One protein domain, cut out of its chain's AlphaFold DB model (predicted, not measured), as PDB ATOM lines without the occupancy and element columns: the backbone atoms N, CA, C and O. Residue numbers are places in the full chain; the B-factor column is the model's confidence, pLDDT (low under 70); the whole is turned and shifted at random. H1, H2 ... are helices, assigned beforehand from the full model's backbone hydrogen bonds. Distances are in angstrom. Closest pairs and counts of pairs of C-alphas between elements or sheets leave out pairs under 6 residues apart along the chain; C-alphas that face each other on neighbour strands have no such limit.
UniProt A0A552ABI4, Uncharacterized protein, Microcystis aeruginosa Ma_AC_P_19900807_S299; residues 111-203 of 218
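AT A GLANCE: This is residues 111 to 203 of the 218 residues of an uncharacterized protein of Microcystis aeruginosa Ma_AC_P_19900807_S299 (UniProt A0A552ABI4). H1 and H2 make a splayed helical hairpin, a V that is closed where the first half of H1 meets the last residues of H2 and open towards their link, and H4 crosses both like a bar. H3 lies beyond H4, away from H2, running back beside H4 without clearly touching it, while residues 127 to 133 stick out at the hairpin's open end. The printed part has 93 residues with four named helices, in the order H1, H2, H3, H4, and no named strand; the class is all helix. It is compact, with a radius of gyration of the C-alphas of 13.5 A, and the C-alphas span 42 by 28 by 21 A.

HOW THE PARTS SIT: H1, residues 111 to 128, and H2, residues 136 to 150, form a helical hairpin. They touch, with the C-alphas of Tyr 115 and Ile 145 closest at 6.2 A, and run opposite ways at 36 degrees, a tilt only just steep. H1 touches H2 with residues 111 to 119 alone, and H2 touches H1 with residues 145 to 149 alone. H4, residues 179 to 191, touches H1 at a steep tilt of 64 degrees, opposite ways; their closest C-alphas, of Tyr 121 and Asp 179, are 6.3 A apart. H4 also touches H2, about perpendicular at 79 degrees, with the C-alphas of Leu 141 and Thr 187 closest at 5.7 A. The packing of the helices is mostly crossed, with no touching pair at a shallow tilt. H3, residues 165 to 174, is close to H4 but not clearly touching it: the closest C-alphas, of Ala 165 and Leu 189, are 6.8 A apart, and the two run opposite ways at a shallow tilt of 15 degrees. H3 is also close to H1 but not clearly touching, with the C-alphas of Ala 111 and Thr 166 closest at 7.6 A. H2 and H3 are apart. In H1, H2, H3 and H4 every O i to N i+4 pair is within hydrogen-bond range.

IN THESE COORDINATES: H1 begins at C-alpha 111, (217.514, 238.214, 174.613), and is 25.7 A long from first to last C-alpha. H2 begins at C-alpha 136, (208.479, 225.582, 157.314), and measures 21.4 A. H3 measures 14.3 A. H4 measures 18.3 A and ends at C-alpha 191, (203.736, 234.567, 164.983).

THE WHOLE: The C-alphas farthest apart, of Pro 130 and Ser 159, are 42.1 A apart. The printed part has no cut. The link from H2 to H3, residues 151 to 164, is long, that from H1 to H2 is short, and that from H3 to H4 is tight; residues 192 to 203 follow H4 with no named element. The mean pLDDT of the printed part is 81.9, and it is under 70 at residues 131 to 132, 155 to 163 and 200 to 203.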
ATOM      1  N   ALA A 111     217.180 238.157 176.034       85.88
ATOM      2  CA  ALA A 111     217.514 238.214 174.613       85.88
ATOM      3  C   ALA A 111     218.828 237.483 174.307       85.88
ATOM      4  O   ALA A 111     218.817 236.529 173.534       85.88
ATOM      5  N   ALA A 112     219.922 237.841 174.989       86.19
ATOM      6  CA  ALA A 112     221.232 237.212 174.810       86.19
ATOM      7  C   ALA A 112     221.176 235.704 175.087       86.19
ATOM      8  O   ALA A 112     221.604 234.896 174.270       86.19
ATOM      9  N   ARG A 113     220.549 235.302 176.201       90.44
ATOM     10  CA  ARG A 113     220.402 233.880 176.554       90.44
ATOM     11  C   ARG A 113     219.558 233.102 175.549       90.44
ATOM     12  O   ARG A 113     219.838 231.931 175.310       90.44
ATOM     13  N   THR A 114     218.502 233.717 175.015       92.50
ATOM     14  CA  THR A 114     217.636 233.086 174.009       92.50
ATOM     15  C   THR A 114     218.389 232.917 172.700       92.50
ATOM     16  O   THR A 114     218.416 231.812 172.169       92.50
ATOM     17  N   TYR A 115     219.047 233.978 172.230       93.00
ATOM     18  CA  TYR A 115     219.855 233.963 171.017       93.00
ATOM     19  C   TYR A 115     220.952 232.896 171.087       93.00
ATOM     20  O   TYR A 115     220.984 232.008 170.240       93.00
ATOM     21  N   ASP A 116     221.772 232.897 172.142       93.00
ATOM     22  CA  ASP A 116     222.881 231.948 172.294       93.00
ATOM     23  C   ASP A 116     222.394 230.488 172.308       93.00
ATOM     24  O   ASP A 116     222.961 229.624 171.633       93.00
ATOM     25  N   ARG A 117     221.311 230.199 173.046       94.81
ATOM     26  CA  ARG A 117     220.740 228.844 173.112       94.81
ATOM     27  C   ARG A 117     220.147 228.402 171.783       94.81
ATOM     28  O   ARG A 117     220.376 227.266 171.376       94.81
ATOM     29  N   LEU A 118     219.400 229.271 171.105       94.88
ATOM     30  CA  LEU A 118     218.802 228.940 169.815       94.88
ATOM     31  C   LEU A 118     219.856 228.822 168.712       94.88
ATOM     32  O   LEU A 118     219.738 227.939 167.867       94.88
ATOM     33  N   MET A 119     220.922 229.620 168.750       93.44
ATOM     34  CA  MET A 119     222.065 229.469 167.850       93.44
ATOM     35  C   MET A 119     222.758 228.115 168.037       93.44
ATOM     36  O   MET A 119     222.993 227.401 167.063       93.44
ATOM     37  N   ALA A 120     223.025 227.708 169.280       92.75
ATOM     38  CA  ALA A 120     223.604 226.394 169.561       92.75
ATOM     39  C   ALA A 120     222.661 225.241 169.161       92.75
ATOM     40  O   ALA A 120     223.090 224.256 168.554       92.75
ATOM     41  N   TYR A 121     221.368 225.371 169.468       92.69
ATOM     42  CA  TYR A 121     220.350 224.387 169.105       92.69
ATOM     43  C   TYR A 121     220.235 224.230 167.593       92.69
ATOM     44  O   TYR A 121     220.255 223.110 167.079       92.69
ATOM     45  N   THR A 122     220.162 225.350 166.874       91.12
ATOM     46  CA  THR A 122     220.038 225.315 165.424       91.12
ATOM     47  C   THR A 122     221.277 224.698 164.794       91.12
ATOM     48  O   THR A 122     221.140 223.794 163.977       91.12
ATOM     49  N   GLN A 123     222.479 225.072 165.236       90.25
ATOM     50  CA  GLN A 123     223.722 224.455 164.770       90.25
ATOM     51  C   GLN A 123     223.716 222.925 164.942       90.25
ATOM     52  O   GLN A 123     223.999 222.195 163.992       90.25
ATOM     53  N   LYS A 124     223.286 222.420 166.104       89.38
ATOM     54  CA  LYS A 124     223.171 220.974 166.360       89.38
ATOM     55  C   LYS A 124     222.188 220.279 165.409       89.38
ATOM     56  O   LYS A 124     222.457 219.183 164.912       89.38
ATOM     57  N   ILE A 125     221.035 220.891 165.147       87.00
ATOM     58  CA  ILE A 125     220.064 220.351 164.183       87.00
ATOM     59  C   ILE A 125     220.627 220.413 162.759       87.00
ATOM     60  O   ILE A 125     220.400 219.493 161.966       87.00
ATOM     61  N   ARG A 126     221.423 221.445 162.442       86.12
ATOM     62  CA  ARG A 126     222.060 221.578 161.131       86.12
ATOM     63  C   ARG A 126     223.007 220.420 160.817       86.12
ATOM     64  O   ARG A 126     223.067 219.988 159.669       86.12
ATOM     65  N   GLU A 127     223.701 219.920 161.831       87.81
ATOM     66  CA  GLU A 127     224.650 218.805 161.730       87.81
ATOM     67  C   GLU A 127     223.966 217.432 161.683       87.81
ATOM     68  O   GLU A 127     224.495 216.496 161.091       87.81
ATOM     69  N   THR A 128     222.784 217.302 162.290       85.19
ATOM     70  CA  THR A 128     222.104 216.007 162.474       85.19
ATOM     71  C   THR A 128     220.988 215.735 161.467       85.19
ATOM     72  O   THR A 128     220.644 214.576 161.245       85.19
ATOM     73  N   THR A 129     220.415 216.772 160.848       81.50
ATOM     74  CA  THR A 129     219.223 216.649 159.992       81.50
ATOM     75  C   THR A 129     219.495 217.167 158.577       81.50
ATOM     76  O   THR A 129     219.887 218.327 158.438       81.50
ATOM     77  N   PRO A 130     219.251 216.383 157.507       79.38
ATOM     78  CA  PRO A 130     219.408 216.841 156.124       79.38
ATOM     79  C   PRO A 130     218.546 218.072 155.806       79.38
ATOM     80  O   PRO A 130     217.416 218.171 156.276       79.38
ATOM     81  N   LEU A 131     219.052 218.990 154.974       69.69
ATOM     82  CA  LEU A 131     218.377 220.257 154.638       69.69
ATOM     83  C   LEU A 131     216.940 220.070 154.126       69.69
ATOM     84  O   LEU A 131     216.049 220.792 154.550       69.69
ATOM     85  N   LEU A 132     216.703 219.064 153.279       69.19
ATOM     86  CA  LEU A 132     215.387 218.783 152.686       69.19
ATOM     87  C   LEU A 132     214.348 218.259 153.692       69.19
ATOM     88  O   LEU A 132     213.160 218.256 153.393       69.19
ATOM     89  N   ALA A 133     214.784 217.806 154.872       71.62
ATOM     90  CA  ALA A 133     213.895 217.357 155.943       71.62
ATOM     91  C   ALA A 133     213.484 218.501 156.890       71.62
ATOM     92  O   ALA A 133     212.703 218.285 157.816       71.62
ATOM     93  N   ARG A 134     214.011 219.716 156.685       71.75
ATOM     94  CA  ARG A 134     213.684 220.891 157.498       71.75
ATOM     95  C   ARG A 134     212.478 221.587 156.871       71.75
ATOM     96  O   ARG A 134     212.570 222.132 155.780       71.75
ATOM     97  N   GLY A 135     211.328 221.478 157.533       79.75
ATOM     98  CA  GLY A 135     210.070 222.078 157.082       79.75
ATOM     99  C   GLY A 135     209.971 223.580 157.369       79.75
ATOM    100  O   GLY A 135     210.909 224.200 157.863       79.75
ATOM    101  N   THR A 136     208.791 224.151 157.125       81.56
ATOM    102  CA  THR A 136     208.479 225.582 157.314       81.56
ATOM    103  C   THR A 136     208.742 226.089 158.733       81.56
ATOM    104  O   THR A 136     209.210 227.209 158.906       81.56
ATOM    105  N   GLU A 137     208.535 225.248 159.749       81.00
ATOM    106  CA  GLU A 137     208.832 225.560 161.158       81.00
ATOM    107  C   GLU A 137     210.287 226.007 161.372       81.00
ATOM    108  O   GLU A 137     210.578 226.860 162.209       81.00
ATOM    109  N   TRP A 138     211.214 225.451 160.588       85.00
ATOM    110  CA  TRP A 138     212.628 225.791 160.670       85.00
ATOM    111  C   TRP A 138     212.911 227.206 160.160       85.00
ATOM    112  O   TRP A 138     213.653 227.956 160.789       85.00
ATOM    113  N   GLU A 139     212.281 227.601 159.053       86.56
ATOM    114  CA  GLU A 139     212.415 228.957 158.516       86.56
ATOM    115  C   GLU A 139     211.831 230.002 159.469       86.56
ATOM    116  O   GLU A 139     212.388 231.089 159.624       86.56
ATOM    117  N   HIS A 140     210.709 229.681 160.122       89.31
ATOM    118  CA  HIS A 140     210.105 230.556 161.124       89.31
ATOM    119  C   HIS A 140     211.042 230.763 162.318       89.31
ATOM    120  O   HIS A 140     211.210 231.897 162.773       89.31
ATOM    121  N   LEU A 141     211.702 229.695 162.776       91.12
ATOM    122  CA  LEU A 141     212.692 229.770 163.845       91.12
ATOM    123  C   LEU A 141     213.912 230.613 163.447       91.12
ATOM    124  O   LEU A 141     214.336 231.465 164.224       91.12
ATOM    125  N   GLU A 142     214.469 230.416 162.249       91.06
ATOM    126  CA  GLU A 142     215.621 231.197 161.773       91.06
ATOM    127  C   GLU A 142     215.293 232.692 161.655       91.06
ATOM    128  O   GLU A 142     216.075 233.528 162.107       91.06
ATOM    129  N   ARG A 143     214.105 233.038 161.140       91.56
ATOM    130  CA  ARG A 143     213.630 234.433 161.113       91.56
ATOM    131  C   ARG A 143     213.472 235.007 162.518       91.56
ATOM    132  O   ARG A 143     213.838 236.153 162.744       91.56
ATOM    133  N   ALA A 144     212.971 234.219 163.470       92.25
ATOM    134  CA  ALA A 144     212.842 234.663 164.855       92.25
ATOM    135  C   ALA A 144     214.199 234.937 165.516       92.25
ATOM    136  O   ALA A 144     214.336 235.913 166.249       92.25
ATOM    137  N   ILE A 145     215.209 234.106 165.251       92.81
ATOM    138  CA  ILE A 145     216.574 234.314 165.754       92.81
ATOM    139  C   ILE A 145     217.169 235.602 165.178       92.81
ATOM    140  O   ILE A 145     217.748 236.390 165.927       92.81
ATOM    141  N   GLU A 146     216.987 235.838 163.877       91.19
ATOM    142  CA  GLU A 146     217.458 237.062 163.230       91.19
ATOM    143  C   GLU A 146     216.767 238.307 163.806       91.19
ATOM    144  O   GLU A 146     217.430 239.276 164.165       91.19
ATOM    145  N   GLU A 147     215.446 238.262 163.999       89.94
ATOM    146  CA  GLU A 147     214.694 239.360 164.615       89.94
ATOM    147  C   GLU A 147     215.146 239.649 166.055       89.94
ATOM    148  O   GLU A 147     215.197 240.813 166.448       89.94
ATOM    149  N   ILE A 148     215.518 238.633 166.844       89.94
ATOM    150  CA  ILE A 148     216.085 238.819 168.197       89.94
ATOM    151  C   ILE A 148     217.462 239.496 168.139       89.94
ATOM    152  O   ILE A 148     217.812 240.272 169.028       89.94
ATOM    153  N   ASN A 149     218.255 239.199 167.109       88.12
ATOM    154  CA  ASN A 149     219.569 239.801 166.913       88.12
ATOM    155  C   ASN A 149     219.477 241.264 166.448       88.12
ATOM    156  O   ASN A 149     220.305 242.088 166.832       88.12
ATOM    157  N   GLN A 150     218.463 241.593 165.642       85.75
ATOM    158  CA  GLN A 150     218.277 242.921 165.052       85.75
ATOM    159  C   GLN A 150     217.447 243.873 165.924       85.75
ATOM    160  O   GLN A 150     217.675 245.086 165.898       85.75
ATOM    161  N   HIS A 151     216.499 243.351 166.706       84.12
ATOM    162  CA  HIS A 151     215.497 244.153 167.407       84.12
ATOM    163  C   HIS A 151     215.377 243.782 168.891       84.12
ATOM    164  O   HIS A 151     215.469 242.611 169.258       84.12
ATOM    165  N   PRO A 152     215.152 244.770 169.779       78.25
ATOM    166  CA  PRO A 152     214.968 244.495 171.194       78.25
ATOM    167  C   PRO A 152     213.669 243.713 171.433       78.25
ATOM    168  O   PRO A 152     212.634 243.968 170.808       78.25
ATOM    169  N   LEU A 153     213.711 242.781 172.387       82.31
ATOM    170  CA  LEU A 153     212.524 242.047 172.827       82.31
ATOM    171  C   LEU A 153     211.481 242.990 173.434       82.31
ATOM    172  O   LEU A 153     211.830 243.940 174.139       82.31
ATOM    173  N   LYS A 154     210.194 242.670 173.263       81.38
ATOM    174  CA  LYS A 154     209.115 243.401 173.945       81.38
ATOM    175  C   LYS A 154     209.263 243.273 175.468       81.38
ATOM    176  O   LYS A 154     209.375 242.165 176.017       81.38
ATOM    177  N   GLN A 155     209.302 244.423 176.145       67.56
ATOM    178  CA  GLN A 155     209.644 244.524 177.569       67.56
ATOM    179  C   GLN A 155     208.443 244.751 178.485       67.56
ATOM    180  O   GLN A 155     208.411 244.193 179.580       67.56
ATOM    181  N   ASN A 156     207.439 245.494 178.018       58.53
ATOM    182  CA  ASN A 156     206.231 245.814 178.769       58.53
ATOM    183  C   ASN A 156     205.006 245.359 177.975       58.53
ATOM    184  O   ASN A 156     204.970 245.488 176.754       58.53
ATOM    185  N   ALA A 157     204.010 244.809 178.668       50.62
ATOM    186  CA  ALA A 157     202.700 244.597 178.074       50.62
ATOM    187  C   ALA A 157     202.016 245.963 178.018       50.62
ATOM    188  O   ALA A 157     201.903 246.607 179.064       50.62
ATOM    189  N   VAL A 158     201.565 246.407 176.847       44.88
ATOM    190  CA  VAL A 158     200.731 247.616 176.753       44.88
ATOM    191  C   VAL A 158     199.355 247.323 177.371       44.88
ATOM    192  O   VAL A 158     198.716 248.211 177.930       44.88
ATOM    193  N   SER A 159     198.932 246.050 177.381       37.16
ATOM    194  CA  SER A 159     197.686 245.580 177.999       37.16
ATOM    195  C   SER A 159     197.833 244.239 178.735       37.16
ATOM    196  O   SER A 159     198.637 243.392 178.364       37.16
ATOM    197  N   ARG A 160     196.994 243.978 179.752       40.44
ATOM    198  CA  ARG A 160     196.982 242.734 180.566       40.44
ATOM    199  C   ARG A 160     196.809 241.440 179.746       40.44
ATOM    200  O   ARG A 160     197.100 240.363 180.260       40.44
ATOM    201  N   SER A 161     196.309 241.546 178.513       39.97
ATOM    202  CA  SER A 161     196.128 240.443 177.559       39.97
ATOM    203  C   SER A 161     197.357 240.162 176.685       39.97
ATOM    204  O   SER A 161     197.394 239.134 176.011       39.97
ATOM    205  N   GLU A 162     198.371 241.029 176.692       48.97
ATOM    206  CA  GLU A 162     199.599 240.853 175.918       48.97
ATOM    207  C   GLU A 162     200.646 240.121 176.760       48.97
ATOM    208  O   GLU A 162     201.060 240.561 177.836       48.97
ATOM    209  N   ARG A 163     201.084 238.954 176.290       50.06
ATOM    210  CA  ARG A 163     202.143 238.197 176.961       50.06
ATOM    211  C   ARG A 163     203.482 238.847 176.624       50.06
ATOM    212  O   ARG A 163     203.934 238.792 175.488       50.06
ATOM    213  N   VAL A 164     204.130 239.429 177.630       72.00
ATOM    214  CA  VAL A 164     205.477 240.009 177.514       72.00
ATOM    215  C   VAL A 164     206.482 238.916 177.145       72.00
ATOM    216  O   VAL A 164     206.652 237.967 177.920       72.00
ATOM    217  N   ALA A 165     207.184 239.049 176.015       78.31
ATOM    218  CA  ALA A 165     208.228 238.105 175.604       78.31
ATOM    219  C   ALA A 165     209.312 237.954 176.677       78.31
ATOM    220  O   ALA A 165     209.597 236.842 177.117       78.31
ATOM    221  N   THR A 166     209.846 239.069 177.182       79.56
ATOM    222  CA  THR A 166     210.908 239.063 178.202       79.56
ATOM    223  C   THR A 166     210.484 238.353 179.493       79.56
ATOM    224  O   THR A 166     211.221 237.513 180.015       79.56
ATOM    225  N   ALA A 167     209.288 238.649 180.018       79.25
ATOM    226  CA  ALA A 167     208.803 238.014 181.245       79.25
ATOM    227  C   ALA A 167     208.497 236.524 181.031       79.25
ATOM    228  O   ALA A 167     208.827 235.703 181.891       79.25
ATOM    229  N   SER A 168     207.921 236.173 179.876       84.56
ATOM    230  CA  SER A 168     207.631 234.785 179.509       84.56
ATOM    231  C   SER A 168     208.921 233.973 179.414       84.56
ATOM    232  O   SER A 168     209.062 232.970 180.105       84.56
ATOM    233  N   LEU A 169     209.916 234.457 178.666       87.81
ATOM    234  CA  LEU A 169     211.218 233.801 178.524       87.81
ATOM    235  C   LEU A 169     211.928 233.641 179.872       87.81
ATOM    236  O   LEU A 169     212.408 232.559 180.196       87.81
ATOM    237  N   ASN A 170     211.948 234.682 180.710       86.81
ATOM    238  CA  ASN A 170     212.561 234.598 182.038       86.81
ATOM    239  C   ASN A 170     211.868 233.583 182.956       86.81
ATOM    240  O   ASN A 170     212.546 232.898 183.726       86.81
ATOM    241  N   ARG A 171     210.537 233.477 182.889       87.31
ATOM    242  CA  ARG A 171     209.776 232.467 183.633       87.31
ATOM    243  C   ARG A 171     210.142 231.059 183.172       87.31
ATOM    244  O   ARG A 171     210.466 230.222 184.009       87.31
ATOM    245  N   GLU A 172     210.157 230.826 181.867       90.25
ATOM    246  CA  GLU A 172     210.481 229.515 181.301       90.25
ATOM    247  C   GLU A 172     211.953 229.129 181.526       90.25
ATOM    248  O   GLU A 172     212.269 227.978 181.821       90.25
ATOM    249  N   PHE A 173     212.873 230.100 181.525       90.75
ATOM    250  CA  PHE A 173     214.258 229.864 181.927       90.75
ATOM    251  C   PHE A 173     214.392 229.429 183.385       90.75
ATOM    252  O   PHE A 173     215.223 228.571 183.677       90.75
ATOM    253  N   LYS A 174     213.600 230.000 184.302       89.69
ATOM    254  CA  LYS A 174     213.572 229.556 185.706       89.69
ATOM    255  C   LYS A 174     212.980 228.154 185.848       89.69
ATOM    256  O   LYS A 174     213.388 227.428 186.746       89.69
ATOM    257  N   ALA A 175     212.058 227.779 184.964       92.25
ATOM    258  CA  ALA A 175     211.463 226.445 184.910       92.25
ATOM    259  C   ALA A 175     212.355 225.391 184.222       92.25
ATOM    260  O   ALA A 175     212.004 224.216 184.221       92.25
ATOM    261  N   GLY A 176     213.502 225.784 183.654       92.38
ATOM    262  CA  GLY A 176     214.426 224.851 183.006       92.38
ATOM    263  C   GLY A 176     213.981 224.386 181.616       92.38
ATOM    264  O   GLY A 176     214.258 223.250 181.245       92.38
ATOM    265  N   ILE A 177     213.304 225.249 180.848       95.19
ATOM    266  CA  ILE A 177     212.837 224.958 179.481       95.19
ATOM    267  C   ILE A 177     213.933 224.339 178.596       95.19
ATOM    268  O   ILE A 177     215.073 224.824 178.579       95.19
ATOM    269  N   SER A 178     213.590 223.287 177.844       95.94
ATOM    270  CA  SER A 178     214.496 222.649 176.877       95.94
ATOM    271  C   SER A 178     214.690 223.507 175.623       95.94
ATOM    272  O   SER A 178     213.901 224.412 175.354       95.94
ATOM    273  N   ASP A 179     215.731 223.236 174.831       94.31
ATOM    274  CA  ASP A 179     215.998 224.023 173.615       94.31
ATOM    275  C   ASP A 179     214.879 223.880 172.564       94.31
ATOM    276  O   ASP A 179     214.499 224.857 171.925       94.31
ATOM    277  N   GLU A 180     214.281 222.691 172.443       91.94
ATOM    278  CA  GLU A 180     213.152 222.454 171.533       91.94
ATOM    279  C   GLU A 180     211.893 223.213 171.981       91.94
ATOM    280  O   GLU A 180     211.190 223.822 171.174       91.94
ATOM    281  N   GLN A 181     211.600 223.210 173.285       93.19
ATOM    282  CA  GLN A 181     210.471 223.963 173.829       93.19
ATOM    283  C   GLN A 181     210.697 225.474 173.708       93.19
ATOM    284  O   GLN A 181     209.752 226.211 173.426       93.19
ATOM    285  N   LEU A 182     211.941 225.932 173.878       94.00
ATOM    286  CA  LEU A 182     212.323 227.326 173.678       94.00
ATOM    287  C   LEU A 182     212.100 227.757 172.222       94.00
ATOM    288  O   LEU A 182     211.518 228.815 171.996       94.00
ATOM    289  N   ALA A 183     212.487 226.925 171.251       93.69
ATOM    290  CA  ALA A 183     212.246 227.183 169.832       93.69
ATOM    291  C   ALA A 183     210.746 227.333 169.518       93.69
ATOM    292  O   ALA A 183     210.345 228.289 168.849       93.69
ATOM    293  N   LYS A 184     209.901 226.448 170.068       92.31
ATOM    294  CA  LYS A 184     208.435 226.530 169.925       92.31
ATOM    295  C   LYS A 184     207.868 227.804 170.550       92.31
ATOM    296  O   LYS A 184     207.036 228.467 169.941       92.31
ATOM    297  N   LEU A 185     208.328 228.168 171.747       91.94
ATOM    298  CA  LEU A 185     207.883 229.380 172.435       91.94
ATOM    299  C   LEU A 185     208.246 230.648 171.657       91.94
ATOM    300  O   LEU A 185     207.413 231.538 171.520       91.94
ATOM    301  N   VAL A 186     209.481 230.745 171.169       92.62
ATOM    302  CA  VAL A 186     209.960 231.919 170.429       92.62
ATOM    303  C   VAL A 186     209.224 232.070 169.103       92.62
ATOM    304  O   VAL A 186     208.770 233.166 168.787       92.62
ATOM    305  N   THR A 187     209.022 230.965 168.383       91.88
ATOM    306  CA  THR A 187     208.227 230.950 167.147       91.88
ATOM    307  C   THR A 187     206.786 231.380 167.421       91.88
ATOM    308  O   THR A 187     206.285 232.300 166.783       91.88
ATOM    309  N   PHE A 188     206.164 230.829 168.469       90.69
ATOM    310  CA  PHE A 188     204.826 231.230 168.901       90.69
ATOM    311  C   PHE A 188     204.741 232.731 169.221       90.69
ATOM    312  O   PHE A 188     203.811 233.401 168.780       90.69
ATOM    313  N   LEU A 189     205.702 233.280 169.972       89.25
ATOM    314  CA  LEU A 189     205.734 234.710 170.296       89.25
ATOM    315  C   LEU A 189     205.887 235.575 169.041       89.25
ATOM    316  O   LEU A 189     205.273 236.639 168.961       89.25
ATOM    317  N   ARG A 190     206.682 235.131 168.065       89.25
ATOM    318  CA  ARG A 190     206.866 235.831 166.793       89.25
ATOM    319  C   ARG A 190     205.584 235.856 165.972       89.25
ATOM    320  O   ARG A 190     205.166 236.928 165.545       89.25
ATOM    321  N   ASP A 191     204.946 234.703 165.800       88.56
ATOM    322  CA  ASP A 191     203.736 234.567 164.983       88.56
ATOM    323  C   ASP A 191     202.567 235.405 165.534       88.56
ATOM    324  O   ASP A 191     201.682 235.813 164.786       88.56
ATOM    325  N   HIS A 192     202.594 235.729 166.831       87.44
ATOM    326  CA  HIS A 192     201.622 236.602 167.496       87.44
ATOM    327  C   HIS A 192     202.103 238.057 167.651       87.44
ATOM    328  O   HIS A 192     201.556 238.791 168.473       87.44
ATOM    329  N   ALA A 193     203.142 238.477 166.914       85.06
ATOM    330  CA  ALA A 193     203.731 239.822 166.968       85.06
ATOM    331  C   ALA A 193     204.122 240.286 168.392       85.06
ATOM    332  O   ALA A 193     204.133 241.479 168.709       85.06
ATOM    333  N   ALA A 194     204.451 239.331 169.266       85.81
ATOM    334  CA  ALA A 194     204.743 239.547 170.678       85.81
ATOM    335  C   ALA A 194     206.243 239.440 171.013       85.81
ATOM    336  O   ALA A 194     206.623 239.732 172.146       85.81
ATOM    337  N   LEU A 195     207.093 239.024 170.062       87.31
ATOM    338  CA  LEU A 195     208.517 238.747 170.288       87.31
ATOM    339  C   LEU A 195     209.381 240.019 170.395       87.31
ATOM    340  O   LEU A 195     209.898 240.314 171.475       87.31
ATOM    341  N   CYS A 196     209.521 240.769 169.300       85.62
ATOM    342  CA  CYS A 196     210.392 241.945 169.198       85.62
ATOM    343  C   CYS A 196     209.604 243.234 168.931       85.62
ATOM    344  O   CYS A 196     208.511 243.204 168.367       85.62
ATOM    345  N   VAL A 197     210.175 244.375 169.321       79.75
ATOM    346  CA  VAL A 197     209.682 245.714 168.960       79.75
ATOM    347  C   VAL A 197     210.193 246.049 167.556       79.75
ATOM    348  O   VAL A 197     211.339 246.466 167.396       79.75
ATOM    349  N   ILE A 198     209.362 245.822 166.536       76.50
ATOM    350  CA  ILE A 198     209.709 246.092 165.126       76.50
ATOM    351  C   ILE A 198     209.360 247.541 164.756       76.50
ATOM    352  O   ILE A 198     210.097 248.194 164.019       76.50
ATOM    353  N   ASN A 199     208.267 248.070 165.314       70.81
ATOM    354  CA  ASN A 199     207.836 249.443 165.075       70.81
ATOM    355  C   ASN A 199     208.493 250.401 166.080       70.81
ATOM    356  O   ASN A 199     208.353 250.196 167.287       70.81
ATOM    357  N   PRO A 200     209.150 251.481 165.626       57.41
ATOM    358  CA  PRO A 200     209.777 252.451 166.522       57.41
ATOM    359  C   PRO A 200     208.763 253.196 167.402       57.41
ATOM    360  O   PRO A 200     209.120 253.612 168.493       57.41
ATOM    361  N   GLU A 201     207.495 253.311 166.993       57.44
ATOM    362  CA  GLU A 201     206.443 253.938 167.814       57.44
ATOM    363  C   GLU A 201     205.981 253.065 168.996       57.44
ATOM    364  O   GLU A 201     205.448 253.579 169.975       57.44
ATOM    365  N   GLU A 202     206.224 251.749 168.950       53.09
ATOM    366  CA  GLU A 202     206.000 250.842 170.091       53.09
ATOM    367  C   GLU A 202     207.124 250.943 171.136       53.09
ATOM    368  O   GLU A 202     207.063 250.326 172.205       53.09
ATOM    369  N   ARG A 203     208.178 251.704 170.833       54.66
ATOM    370  CA  ARG A 203     209.313 251.893 171.719       54.66
ATOM    371  C   ARG A 203     208.937 252.917 172.787       54.66
ATOM    372  O   ARG A 203     208.795 254.105 172.517       54.66
TER     373      ARG A 203